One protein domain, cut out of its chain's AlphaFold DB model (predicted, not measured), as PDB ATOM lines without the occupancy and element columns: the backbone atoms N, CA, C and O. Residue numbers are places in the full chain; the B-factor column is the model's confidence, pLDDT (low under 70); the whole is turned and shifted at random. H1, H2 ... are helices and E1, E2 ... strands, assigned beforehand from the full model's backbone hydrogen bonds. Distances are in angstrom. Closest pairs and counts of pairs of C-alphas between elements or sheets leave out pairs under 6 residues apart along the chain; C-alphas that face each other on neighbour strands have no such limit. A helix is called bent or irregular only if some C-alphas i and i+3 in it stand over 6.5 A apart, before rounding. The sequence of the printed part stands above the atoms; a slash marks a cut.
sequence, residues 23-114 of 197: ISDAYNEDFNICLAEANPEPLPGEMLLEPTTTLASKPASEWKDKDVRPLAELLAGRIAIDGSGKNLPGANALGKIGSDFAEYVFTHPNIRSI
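Overview. This is residues 23 to 114 of the 197 residues of an uncharacterized protein of Rhizophagus sp. MUCL 43196 (UniProt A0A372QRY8). Three helices, H3, H2 and H4, stand side by side with H2 between the other two, and H5 and then H6 bring the chain back from H4 to H3. H1 lies away from this body at one end of the longest axis, at the start of a long link whose end, residues 43 to 44, pairs with E1. The printed part has 92 residues, in the order H1, H2, H3, E1, H4, H5, H6: six named helices and one named strand, mostly helix. The whole is compact, with a radius of gyration of the C-alphas of 13.5 A and spans of 43 by 32 by 19 A.

Arrangement. Start at H1, residues 23 to 29, which touches no helix. Go on to H2, residues 45 to 56, and H3, residues 65 to 75: this helical hairpin touches, with the closest C-alphas, Pro 51 and Leu 71, 5.6 A apart, at a shallow tilt of 15 degrees, opposite ways. Next comes E1, residues 80 to 82, which pairs with no named strand; residues 43 to 44 run parallel to its residues 81 to 82 in a short pairing. H4, residues 85 to 96, touches H2, closest at the C-alphas of Leu 49 and Gly 90, 4.1 A, with a shallow tilt of 30 degrees, the same way. H3 and H4 are apart. H5, residues 98 to 107, meets H4 only through their link and is near H2 and H3. H6, residues 109 to 112, touches H3, closest at the C-alphas of Arg 69 and Ile 111, 6.6 A. H5 and H6 only just touch, only at the corner, with 3 pairs of C-alphas within 8 A, the closest being Val 105 and Arg 112, 5.1 A. Every O i to N i+4 pair is within hydrogen-bond range in H1 and H5, against 5 of 8 in H2, 5 of 7 in H3 and 6 of 8 in H4; H6 is too short for such a pair.

Along the chain. Find C-alpha 23 at (45.779, 8.451, -9.298), where H1 begins. H2 begins at C-alpha 45, (19.030, 19.839, -27.044), and is 16.1 A long; H3 is 14.7 A, H4 18.1 A and H5 14.4 A. Three helices are irregular: C-alphas 47 and 50 of H2 are 7.0 A apart, C-alphas 86 and 89 of H4 7.1 A, and H3 only just, with C-alphas 67 and 70 6.7 A apart. H6 ends at C-alpha 112, (33.970, 8.514, -19.634).

Size, cuts and confidence. Look for the two farthest C-alphas at Asp 25 and Gly 85, 43.4 A apart. The printed part has no cut. The link from H1 to H2 is long, 15 residues. The mean pLDDT of the printed part is 88.6, and residues 23 to 32 are under 70.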
ATOM      1  N   ILE A  23      46.727   7.506  -8.708       55.31
ATOM      2  CA  ILE A  23      45.779   8.451  -9.298       55.31
ATOM      3  C   ILE A  23      46.294   8.900 -10.662       55.31
ATOM      4  O   ILE A  23      45.544   8.808 -11.617       55.31
ATOM      5  N   SER A  24      47.559   9.318 -10.780       51.03
ATOM      6  CA  SER A  24      48.159   9.735 -12.053       51.03
ATOM      7  C   SER A  24      48.226   8.612 -13.087       51.03
ATOM      8  O   SER A  24      48.044   8.875 -14.269       51.03
ATOM      9  N   ASP A  25      48.510   7.381 -12.677       56.47
ATOM     10  CA  ASP A  25      48.664   6.241 -13.576       56.47
ATOM     11  C   ASP A  25      47.292   5.788 -14.090       56.47
ATOM     12  O   ASP A  25      47.116   5.644 -15.295       56.47
ATOM     13  N   ALA A  26      46.279   5.704 -13.217       55.81
ATOM     14  CA  ALA A  26      44.888   5.509 -13.638       55.81
ATOM     15  C   ALA A  26      44.389   6.677 -14.511       55.81
ATOM     16  O   ALA A  26      43.691   6.474 -15.503       55.81
ATOM     17  N   TYR A  27      44.801   7.904 -14.182       55.25
ATOM     18  CA  TYR A  27      44.535   9.098 -14.983       55.25
ATOM     19  C   TYR A  27      45.265   9.077 -16.332       55.25
ATOM     20  O   TYR A  27      44.821   9.742 -17.249       55.25
ATOM     21  N   ASN A  28      46.349   8.327 -16.512       56.53
ATOM     22  CA  ASN A  28      47.049   8.236 -17.797       56.53
ATOM     23  C   ASN A  28      46.563   7.053 -18.649       56.53
ATOM     24  O   ASN A  28      46.489   7.181 -19.873       56.53
ATOM     25  N   GLU A  29      46.218   5.923 -18.023       59.72
ATOM     26  CA  GLU A  29      45.751   4.718 -18.720       59.72
ATOM     27  C   GLU A  29      44.330   4.876 -19.284       59.72
ATOM     28  O   GLU A  29      44.090   4.485 -20.426       59.72
ATOM     29  N   ASP A  30      43.407   5.500 -18.541       60.09
ATOM     30  CA  ASP A  30      41.985   5.533 -18.918       60.09
ATOM     31  C   ASP A  30      41.534   6.850 -19.582       60.09
ATOM     32  O   ASP A  30      40.557   6.868 -20.331       60.09
ATOM     33  N   PHE A  31      42.239   7.965 -19.348       59.50
ATOM     34  CA  PHE A  31      41.822   9.308 -19.800       59.50
ATOM     35  C   PHE A  31      41.916   9.489 -21.316       59.50
ATOM     36  O   PHE A  31      41.229  10.335 -21.871       59.50
ATOM     37  N   ASN A  32      42.737   8.686 -21.994       62.56
ATOM     38  CA  ASN A  32      42.952   8.789 -23.440       62.56
ATOM     39  C   ASN A  32      42.088   7.821 -24.261       62.56
ATOM     40  O   ASN A  32      42.203   7.774 -25.489       62.56
ATOM     41  N   ILE A  33      41.234   7.025 -23.611       70.19
ATOM     42  CA  ILE A  33      40.424   6.015 -24.289       70.19
ATOM     43  C   ILE A  33      39.038   6.592 -24.571       70.19
ATOM     44  O   ILE A  33      38.128   6.468 -23.760       70.19
ATOM     45  N   CYS A  34      38.855   7.172 -25.757       79.25
ATOM     46  CA  CYS A  34      37.526   7.427 -26.307       79.25
ATOM     47  C   CYS A  34      37.158   6.318 -27.302       79.25
ATOM     48  O   CYS A  34      37.910   6.024 -28.230       79.25
ATOM     49  N   LEU A  35      35.998   5.694 -27.107       80.69
ATOM     50  CA  LEU A  35      35.479   4.610 -27.945       80.69
ATOM     51  C   LEU A  35      34.408   5.085 -28.932       80.69
ATOM     52  O   LEU A  35      33.946   4.297 -29.753       80.69
ATOM     53  N   ALA A  36      33.981   6.343 -28.833       84.19
ATOM     54  CA  ALA A  36      32.943   6.877 -29.696       84.19
ATOM     55  C   ALA A  36      33.436   7.043 -31.139       84.19
ATOM     56  O   ALA A  36      34.597   7.367 -31.394       84.19
ATOM     57  N   GLU A  37      32.524   6.877 -32.090       83.75
ATOM     58  CA  GLU A  37      32.740   7.338 -33.457       83.75
ATOM     59  C   GLU A  37      32.439   8.836 -33.535       83.75
ATOM     60  O   GLU A  37      31.483   9.325 -32.929       83.75
ATOM     61  N   ALA A  38      33.265   9.577 -34.270       82.56
ATOM     62  CA  ALA A  38      33.095  11.012 -34.415       82.56
ATOM     63  C   ALA A  38      31.768  11.349 -35.117       82.56
ATOM     64  O   ALA A  38      31.490  10.858 -36.211       82.56
ATOM     65  N   ASN A  39      30.983  12.247 -34.518       85.25
ATOM     66  CA  ASN A  39      29.762  12.779 -35.102       85.25
ATOM     67  C   ASN A  39      29.786  14.323 -35.112       85.25
ATOM     68  O   ASN A  39      29.671  14.956 -34.057       85.25
ATOM     69  N   PRO A  40      29.945  14.951 -36.293       80.31
ATOM     70  CA  PRO A  40      30.061  16.401 -36.395       80.31
ATOM     71  C   PRO A  40      28.717  17.130 -36.258       80.31
ATOM     72  O   PRO A  40      28.710  18.350 -36.115       80.31
ATOM     73  N   GLU A  41      27.583  16.426 -36.316       87.06
ATOM     74  CA  GLU A  41      26.272  17.062 -36.214       87.06
ATOM     75  C   GLU A  41      25.972  17.461 -34.762       87.06
ATOM     76  O   GLU A  41      26.014  16.588 -33.877       87.06
ATOM     77  N   PRO A  42      25.633  18.742 -34.500       91.06
ATOM     78  CA  PRO A  42      25.182  19.174 -33.187       91.06
ATOM     79  C   PRO A  42      23.980  18.355 -32.718       91.06
ATOM     80  O   PRO A  42      23.023  18.148 -33.463       91.06
ATOM     81  N   LEU A  43      24.020  17.897 -31.470       94.19
ATOM     82  CA  LEU A  43      22.912  17.167 -30.866       94.19
ATOM     83  C   LEU A  43      21.749  18.130 -30.583       94.19
ATOM     84  O   LEU A  43      21.961  19.105 -29.860       94.19
ATOM     85  N   PRO A  44      20.520  17.868 -31.064       97.06
ATOM     86  CA  PRO A  44      19.360  18.661 -30.678       97.06
ATOM     87  C   PRO A  44      19.141  18.599 -29.164       97.06
ATOM     88  O   PRO A  44      18.917  17.526 -28.600       97.06
ATOM     89  N   GLY A  45      19.175  19.752 -28.495       97.19
ATOM     90  CA  GLY A  45      19.030  19.839 -27.044       97.19
ATOM     91  C   GLY A  45      17.727  19.236 -26.519       97.19
ATOM     92  O   GLY A  45      17.721  18.711 -25.411       97.19
ATOM     93  N   GLU A  46      16.645  19.203 -27.306       97.81
ATOM     94  CA  GLU A  46      15.390  18.538 -26.917       97.81
ATOM     95  C   GLU A  46      15.575  17.051 -26.553       97.81
ATOM     96  O   GLU A  46      14.895  16.552 -25.655       97.81
ATOM     97  N   MET A  47      16.543  16.362 -27.173       97.75
ATOM     98  CA  MET A  47      16.849  14.952 -26.899       97.75
ATOM     99  C   MET A  47      17.448  14.731 -25.505       97.75
ATOM    100  O   MET A  47      17.386  13.626 -24.976       97.75
ATOM    101  N   LEU A  48      18.011  15.776 -24.894       97.19
ATOM    102  CA  LEU A  48      18.641  15.706 -23.576       97.19
ATOM    103  C   LEU A  48      17.632  15.791 -22.428       97.19
ATOM    104  O   LEU A  48      17.976  15.466 -21.292       97.19
ATOM    105  N   LEU A  49      16.403  16.244 -22.693       96.94
ATOM    106  CA  LEU A  49      15.457  16.611 -21.640       96.94
ATOM    107  C   LEU A  49      15.051  15.416 -20.773       96.94
ATOM    108  O   LEU A  49      15.125  15.502 -19.548       96.94
ATOM    109  N   GLU A  50      14.637  14.312 -21.392       97.06
ATOM    110  CA  GLU A  50      14.219  13.101 -20.679       97.06
ATOM    111  C   GLU A  50      15.360  12.489 -19.848       97.06
ATOM    112  O   GLU A  50      15.206  12.433 -18.626       97.06
ATOM    113  N   PRO A  51      16.529  12.134 -20.423       96.88
ATOM    114  CA  PRO A  51      17.580  11.468 -19.656       96.88
ATOM    115  C   PRO A  51      18.136  12.365 -18.546       96.88
ATOM    116  O   PRO A  51      18.435  11.893 -17.449       96.88
ATOM    117  N   THR A  52      18.198  13.677 -18.783       96.88
ATOM    118  CA  THR A  52      18.618  14.628 -17.752       96.88
ATOM    119  C   THR A  52      17.599  14.731 -16.618       96.88
ATOM    120  O   THR A  52      17.977  14.748 -15.450       96.88
ATOM    121  N   THR A  53      16.303  14.776 -16.933       95.88
ATOM    122  CA  THR A  53      15.244  14.834 -15.912       95.88
ATOM    123  C   THR A  53      15.212  13.553 -15.081       95.88
ATOM    124  O   THR A  53      15.049  13.610 -13.862       95.88
ATOM    125  N   THR A  54      15.434  12.404 -15.720       95.69
ATOM    126  CA  THR A  54      15.557  11.108 -15.049       95.69
ATOM    127  C   THR A  54      16.727  11.102 -14.063       95.69
ATOM    128  O   THR A  54      16.543  10.702 -12.911       95.69
ATOM    129  N   LEU A  55      17.899  11.619 -14.444       96.50
ATOM    130  CA  LEU A  55      19.031  11.777 -13.520       96.50
ATOM    131  C   LEU A  55      18.733  12.764 -12.386       96.50
ATOM    132  O   LEU A  55      18.981  12.453 -11.224       96.50
ATOM    133  N   ALA A  56      18.133  13.911 -12.704       96.31
ATOM    134  CA  ALA A  56      17.795  14.956 -11.737       96.31
ATOM    135  C   ALA A  56      16.715  14.544 -10.718       96.31
ATOM    136  O   ALA A  56      16.534  15.219  -9.707       96.31
ATOM    137  N   SER A  57      15.988  13.447 -10.960       96.62
ATOM    138  CA  SER A  57      14.956  12.943 -10.043       96.62
ATOM    139  C   SER A  57      15.509  12.381  -8.726       96.62
ATOM    140  O   SER A  57      14.741  12.138  -7.794       96.62
ATOM    141  N   LYS A  58      16.829  12.177  -8.638       96.38
ATOM    142  CA  LYS A  58      17.523  11.625  -7.471       96.38
ATOM    143  C   LYS A  58      18.913  12.253  -7.306       96.38
ATOM    144  O   LYS A  58      19.473  12.739  -8.290       96.38
ATOM    145  N   PRO A  59      19.489  12.252  -6.091       96.81
ATOM    146  CA  PRO A  59      20.811  12.828  -5.871       96.81
ATOM    147  C   PRO A  59      21.896  12.090  -6.668       96.81
ATOM    148  O   PRO A  59      21.816  10.877  -6.873       96.81
ATOM    149  N   ALA A  60      22.939  12.822  -7.067       95.75
ATOM    150  CA  ALA A  60      24.053  12.294  -7.858       95.75
ATOM    151  C   ALA A  60      24.781  11.117  -7.191       95.75
ATOM    152  O   ALA A  60      25.204  10.176  -7.858       95.75
ATOM    153  N   SER A  61      24.837  11.109  -5.857       95.69
ATOM    154  CA  SER A  61      25.393  10.008  -5.062       95.69
ATOM    155  C   SER A  61      24.645   8.676  -5.222       95.69
ATOM    156  O   SER A  61      25.181   7.628  -4.865       95.69
ATOM    157  N   GLU A  62      23.421   8.688  -5.759       96.88
ATOM    158  CA  GLU A  62      22.600   7.500  -6.024       96.88
ATOM    159  C   GLU A  62      22.537   7.118  -7.513       96.88
ATOM    160  O   GLU A  62      21.790   6.207  -7.915       96.88
ATOM    161  N   TRP A  63      23.289   7.819  -8.363       97.25
ATOM    162  CA  TRP A  63      23.402   7.480  -9.773       97.25
ATOM    163  C   TRP A  63      24.158   6.168  -9.965       97.25
ATOM    164  O   TRP A  63      25.089   5.824  -9.235       97.25
ATOM    165  N   LYS A  64      23.727   5.405 -10.965       95.75
ATOM    166  CA  LYS A  64      24.378   4.174 -11.409       95.75
ATOM    167  C   LYS A  64      24.674   4.302 -12.892       95.75
ATOM    168  O   LYS A  64      23.941   4.989 -13.600       95.75
ATOM    169  N   ASP A  65      25.638   3.533 -13.387       94.75
ATOM    170  CA  ASP A  65      26.011   3.524 -14.804       94.75
ATOM    171  C   ASP A  65      24.806   3.412 -15.735       94.75
ATOM    172  O   ASP A  65      24.735   4.096 -16.747       94.75
ATOM    173  N   LYS A  66      23.828   2.565 -15.391       95.31
ATOM    174  CA  LYS A  66      22.613   2.366 -16.193       95.31
ATOM    175  C   LYS A  66      21.729   3.615 -16.303       95.31
ATOM    176  O   LYS A  66      20.959   3.707 -17.249       95.31
ATOM    177  N   ASP A  67      21.808   4.519 -15.330       94.88
ATOM    178  CA  ASP A  67      21.026   5.753 -15.290       94.88
ATOM    179  C   ASP A  67      21.744   6.861 -16.077       94.88
ATOM    180  O   ASP A  67      21.099   7.669 -16.733       94.88
ATOM    181  N   VAL A  68      23.082   6.873 -16.039       95.75
ATOM    182  CA  VAL A  68      23.940   7.884 -16.687       95.75
ATOM    183  C   VAL A  68      24.201   7.557 -18.160       95.75
ATOM    184  O   VAL A  68      24.304   8.448 -19.003       95.75
ATOM    185  N   ARG A  69      24.267   6.264 -18.491       95.25
ATOM    186  CA  ARG A  69      24.567   5.752 -19.831       95.25
ATOM    187  C   ARG A  69      23.670   6.313 -20.941       95.25
ATOM    188  O   ARG A  69      24.246   6.687 -21.955       95.25
ATOM    189  N   PRO A  70      22.337   6.445 -20.791       96.25
ATOM    190  CA  PRO A  70      21.498   7.037 -21.834       96.25
ATOM    191  C   PRO A  70      21.945   8.449 -22.236       96.25
ATOM    192  O   PRO A  70      22.007   8.768 -23.420       96.25
ATOM    193  N   LEU A  71      22.310   9.285 -21.258       95.75
ATOM    194  CA  LEU A  71      22.819  10.630 -21.521       95.75
ATOM    195  C   LEU A  71      24.205  10.587 -22.179       95.75
ATOM    196  O   LEU A  71      24.443  11.292 -23.158       95.75
ATOM    197  N   ALA A  72      25.103   9.734 -21.681       93.31
ATOM    198  CA  ALA A  72      26.435   9.570 -22.261       93.31
ATOM    199  C   ALA A  72      26.376   9.074 -23.717       93.31
ATOM    200  O   ALA A  72      27.091   9.583 -24.569       93.31
ATOM    201  N   GLU A  73      25.492   8.133 -24.041       93.00
ATOM    202  CA  GLU A  73      25.332   7.606 -25.401       93.00
ATOM    203  C   GLU A  73      24.780   8.652 -26.380       93.00
ATOM    204  O   GLU A  73      25.191   8.675 -27.537       93.00
ATOM    205  N   LEU A  74      23.912   9.566 -25.929       94.25
ATOM    206  CA  LEU A  74      23.466  10.696 -26.755       94.25
ATOM    207  C   LEU A  74      24.602  11.670 -27.078       94.25
ATOM    208  O   LEU A  74      24.684  12.185 -28.195       94.25
ATOM    209  N   LEU A  75      25.457  11.926 -26.089       92.12
ATOM    210  CA  LEU A  75      26.607  12.819 -26.191       92.12
ATOM    211  C   LEU A  75      27.809  12.159 -26.886       92.12
ATOM    212  O   LEU A  75      28.749  12.857 -27.269       92.12
ATOM    213  N   ALA A  76      27.785  10.837 -27.074       90.31
ATOM    214  CA  ALA A  76      28.882  10.069 -27.642       90.31
ATOM    215  C   ALA A  76      29.281  10.611 -29.014       90.31
ATOM    216  O   ALA A  76      28.473  10.693 -29.942       90.31
ATOM    217  N   GLY A  77      30.545  11.016 -29.128       85.94
ATOM    218  CA  GLY A  77      31.086  11.552 -30.369       85.94
ATOM    219  C   GLY A  77      30.472  12.881 -30.808       85.94
ATOM    220  O   GLY A  77      30.806  13.335 -31.893       85.94
ATOM    221  N   ARG A  78      29.614  13.542 -30.023       88.19
ATOM    222  CA  ARG A  78      29.055  14.855 -30.378       88.19
ATOM    223  C   ARG A  78      30.057  15.956 -30.076       88.19
ATOM    224  O   ARG A  78      30.612  16.016 -28.983       88.19
ATOM    225  N   ILE A  79      30.253  16.862 -31.030       83.69
ATOM    226  CA  ILE A  79      31.115  18.036 -30.823       83.69
ATOM    227  C   ILE A  79      30.379  19.179 -30.120       83.69
ATOM    228  O   ILE A  79      31.004  19.952 -29.397       83.69
ATOM    229  N   ALA A  80      29.065  19.281 -30.335       90.44
ATOM    230  CA  ALA A  80      28.236  20.378 -29.861       90.44
ATOM    231  C   ALA A  80      26.802  19.924 -29.559       90.44
ATOM    232  O   ALA A  80      26.341  18.887 -30.042       90.44
ATOM    233  N   ILE A  81      26.090  20.752 -28.802       93.69
ATOM    234  CA  ILE A  81      24.653  20.667 -28.549       93.69
ATOM    235  C   ILE A  81      24.013  21.912 -29.155       93.69
ATOM    236  O   ILE A  81      24.443  23.024 -28.866       93.69
ATOM    237  N   ASP A  82      22.977  21.741 -29.966       95.19
ATOM    238  CA  ASP A  82      22.113  22.848 -30.369       95.19
ATOM    239  C   ASP A  82      21.150  23.159 -29.219       95.19
ATOM    240  O   ASP A  82      20.287  22.349 -28.893       95.19
ATOM    241  N   GLY A  83      21.323  24.312 -28.581       95.62
ATOM    242  CA  GLY A  83      20.486  24.842 -27.508       95.62
ATOM    243  C   GLY A  83      19.523  25.939 -27.965       95.62
ATOM    244  O   GLY A  83      18.912  26.588 -27.116       95.62
ATOM    245  N   SER A  84      19.367  26.163 -29.270       95.25
ATOM    246  CA  SER A  84      18.530  27.237 -29.805       95.25
ATOM    247  C   SER A  84      17.035  26.872 -29.835       95.25
ATOM    248  O   SER A  84      16.633  25.708 -29.933       95.25
ATOM    249  N   GLY A  85      16.164  27.883 -29.746       95.81
ATOM    250  CA  GLY A  85      14.715  27.729 -29.928       95.81
ATOM    251  C   GLY A  85      14.088  26.623 -29.066       95.81
ATOM    252  O   GLY A  85      14.141  26.666 -27.836       95.81
ATOM    253  N   LYS A  86      13.481  25.619 -29.716       97.12
ATOM    254  CA  LYS A  86      12.819  24.488 -29.035       97.12
ATOM    255  C   LYS A  86      13.783  23.572 -28.267       97.12
ATOM    256  O   LYS A  86      13.332  22.821 -27.409       97.12
ATOM    257  N   ASN A  87      15.084  23.641 -28.556       98.00
ATOM    258  CA  ASN A  87      16.105  22.808 -27.925       98.00
ATOM    259  C   ASN A  87      16.608  23.368 -26.585       98.00
ATOM    260  O   ASN A  87      17.181  22.632 -25.775       98.00
ATOM    261  N   LEU A  88      16.343  24.651 -26.318       97.06
ATOM    262  CA  LEU A  88      16.784  25.363 -25.120       97.06
ATOM    263  C   LEU A  88      16.429  24.659 -23.795       97.06
ATOM    264  O   LEU A  88      17.293  24.601 -22.915       97.06
ATOM    265  N   PRO A  89      15.215  24.097 -23.596       97.56
ATOM    266  CA  PRO A  89      14.866  23.458 -22.331       97.56
ATOM    267  C   PRO A  89      15.766  22.271 -21.978       97.56
ATOM    268  O   PRO A  89      16.177  22.153 -20.825       97.56
ATOM    269  N   GLY A  90      16.096  21.413 -22.948       97.00
ATOM    270  CA  GLY A  90      16.939  20.246 -22.695       97.00
ATOM    271  C   GLY A  90      18.421  20.604 -22.551       97.00
ATOM    272  O   GLY A  90      19.081  20.075 -21.660       97.00
ATOM    273  N   ALA A  91      18.920  21.588 -23.310       96.25
ATOM    274  CA  ALA A  91      20.265  22.131 -23.100       96.25
ATOM    275  C   ALA A  91      20.425  22.746 -21.693       96.25
ATOM    276  O   ALA A  91      21.393  22.471 -20.985       96.25
ATOM    277  N   ASN A  92      19.429  23.511 -21.234       95.81
ATOM    278  CA  ASN A  92      19.413  24.059 -19.877       95.81
ATOM    279  C   ASN A  92      19.262  22.977 -18.803       95.81
ATOM    280  O   ASN A  92      19.793  23.135 -17.705       95.81
ATOM    281  N   ALA A  93      18.534  21.894 -19.087       96.31
ATOM    282  CA  ALA A  93      18.438  20.760 -18.178       96.31
ATOM    283  C   ALA A  93      19.826  20.143 -17.950       96.31
ATOM    284  O   ALA A  93      20.219  19.978 -16.795       96.31
ATOM    285  N   LEU A  94      20.596  19.902 -19.021       95.19
ATOM    286  CA  LEU A  94      21.973  19.407 -18.916       95.19
ATOM    287  C   LEU A  94      22.852  20.357 -18.096       95.19
ATOM    288  O   LEU A  94      23.558  19.913 -17.195       95.19
ATOM    289  N   GLY A  95      22.761  21.665 -18.354       93.56
ATOM    290  CA  GLY A  95      23.515  22.671 -17.602       93.56
ATOM    291  C   GLY A  95      23.262  22.625 -16.090       93.56
ATOM    292  O   GLY A  95      24.188  22.836 -15.310       93.56
ATOM    293  N   LYS A  96      22.041  22.286 -15.654       94.38
ATOM    294  CA  LYS A  96      21.691  22.180 -14.226       94.38
ATOM    295  C   LYS A  96      22.336  20.990 -13.525       94.38
ATOM    296  O   LYS A  96      22.700  21.124 -12.364       94.38
ATOM    297  N   ILE A  97      22.469  19.852 -14.210       94.81
ATOM    298  CA  ILE A  97      23.138  18.658 -13.664       94.81
ATOM    299  C   ILE A  97      24.623  18.603 -14.032       94.81
ATOM    300  O   ILE A  97      25.277  17.603 -13.760       94.81
ATOM    301  N   GLY A  98      25.142  19.652 -14.682       92.69
ATOM    302  CA  GLY A  98      26.489  19.702 -15.235       92.69
ATOM    303  C   GLY A  98      27.529  19.295 -14.200       92.69
ATOM    304  O   GLY A  98      28.114  18.240 -14.323       92.69
ATOM    305  N   SER A  99      27.718  20.051 -13.123       91.88
ATOM    306  CA  SER A  99      28.772  19.723 -12.143       91.88
ATOM    307  C   SER A  99      28.753  18.254 -11.679       91.88
ATOM    308  O   SER A  99      29.789  17.592 -11.693       91.88
ATOM    309  N   ASP A 100      27.567  17.733 -11.363       94.75
ATOM    310  CA  ASP A 100      27.374  16.362 -10.884       94.75
ATOM    311  C   ASP A 100      27.680  15.314 -11.965       94.75
ATOM    312  O   ASP A 100      28.333  14.303 -11.705       94.75
ATOM    313  N   PHE A 101      27.236  15.550 -13.206       93.62
ATOM    314  CA  PHE A 101      27.544  14.679 -14.343       93.62
ATOM    315  C   PHE A 101      29.047  14.644 -14.623       93.62
ATOM    316  O   PHE A 101      29.581  13.576 -14.907       93.62
ATOM    317  N   ALA A 102      29.745  15.765 -14.456       90.19
ATOM    318  CA  ALA A 102      31.175  15.865 -14.713       90.19
ATOM    319  C   ALA A 102      31.932  14.987 -13.725       90.19
ATOM    320  O   ALA A 102      32.749  14.153 -14.109       90.19
ATOM    321  N   GLU A 103      31.613  15.161 -12.444       91.00
ATOM    322  CA  GLU A 103      32.201  14.410 -11.344       91.00
ATOM    323  C   GLU A 103      31.927  12.910 -11.487       91.00
ATOM    324  O   GLU A 103      32.842  12.090 -11.344       91.00
ATOM    325  N   TYR A 104      30.695  12.540 -11.852       92.69
ATOM    326  CA  TYR A 104      30.351  11.150 -12.118       92.69
ATOM    327  C   TYR A 104      31.206  10.576 -13.250       92.69
ATOM    328  O   TYR A 104      31.831   9.531 -13.091       92.69
ATOM    329  N   VAL A 105      31.295  11.275 -14.381       89.75
ATOM    330  CA  VAL A 105      32.077  10.823 -15.535       89.75
ATOM    331  C   VAL A 105      33.560  10.677 -15.178       89.75
ATOM    332  O   VAL A 105      34.157   9.647 -15.483       89.75
ATOM    333  N   PHE A 106      34.150  11.638 -14.461       85.44
ATOM    334  CA  PHE A 106      35.559  11.565 -14.051       85.44
ATOM    335  C   PHE A 106      35.869  10.403 -13.103       85.44
ATOM    336  O   PHE A 106      36.996   9.910 -13.096       85.44
ATOM    337  N   THR A 107      34.888   9.946 -12.326       87.12
ATOM    338  CA  THR A 107      35.043   8.824 -11.388       87.12
ATOM    339  C   THR A 107      34.645   7.466 -11.983       87.12
ATOM    340  O   THR A 107      34.879   6.440 -11.345       87.12
ATOM    341  N   HIS A 108      34.102   7.435 -13.209       88.94
ATOM    342  CA  HIS A 108      33.609   6.224 -13.882       88.94
ATOM    343  C   HIS A 108      34.220   6.079 -15.293       88.94
ATOM    344  O   HIS A 108      33.583   6.446 -16.292       88.94
ATOM    345  N   PRO A 109      35.436   5.501 -15.415       85.81
ATOM    346  CA  PRO A 109      36.175   5.391 -16.679       85.81
ATOM    347  C   PRO A 109      35.392   4.777 -17.846       85.81
ATOM    348  O   PRO A 109      35.542   5.183 -18.992       85.81
ATOM    349  N   ASN A 110      34.503   3.826 -17.568       87.06
ATOM    350  CA  ASN A 110      33.676   3.159 -18.573       87.06
ATOM    351  C   ASN A 110      32.557   4.040 -19.155       87.06
ATOM    352  O   ASN A 110      32.101   3.780 -20.268       87.06
ATOM    353  N   ILE A 111      32.073   5.035 -18.404       89.69
ATOM    354  CA  ILE A 111      31.147   6.053 -18.918       89.69
ATOM    355  C   ILE A 111      31.946   7.124 -19.641       89.69
ATOM    356  O   ILE A 111      31.611   7.497 -20.760       89.69
ATOM    357  N   ARG A 112      33.049   7.558 -19.036       86.94
ATOM    358  CA  ARG A 112      33.970   8.514 -19.634       86.94
ATOM    359  C   ARG A 112      34.452   8.100 -21.016       86.94
ATOM    360  O   ARG A 112      34.428   8.914 -21.929       86.94
ATOM    361  N   SER A 113      34.779   6.825 -21.214       85.81
ATOM    362  CA  SER A 113      35.229   6.331 -22.516       85.81
ATOM    363  C   SER A 113      34.194   6.486 -23.639       85.81
ATOM    364  O   SER A 113      34.514   6.295 -24.808       85.81
ATOM    365  N   ILE A 114      32.942   6.812 -23.304       88.06
ATOM    366  CA  ILE A 114      31.862   7.096 -24.253       88.06
ATOM    367  C   ILE A 114      31.872   8.581 -24.664       88.06
ATOM    368  O   ILE A 114      31.530   8.898 -25.802       88.06
TER     369      ILE A 114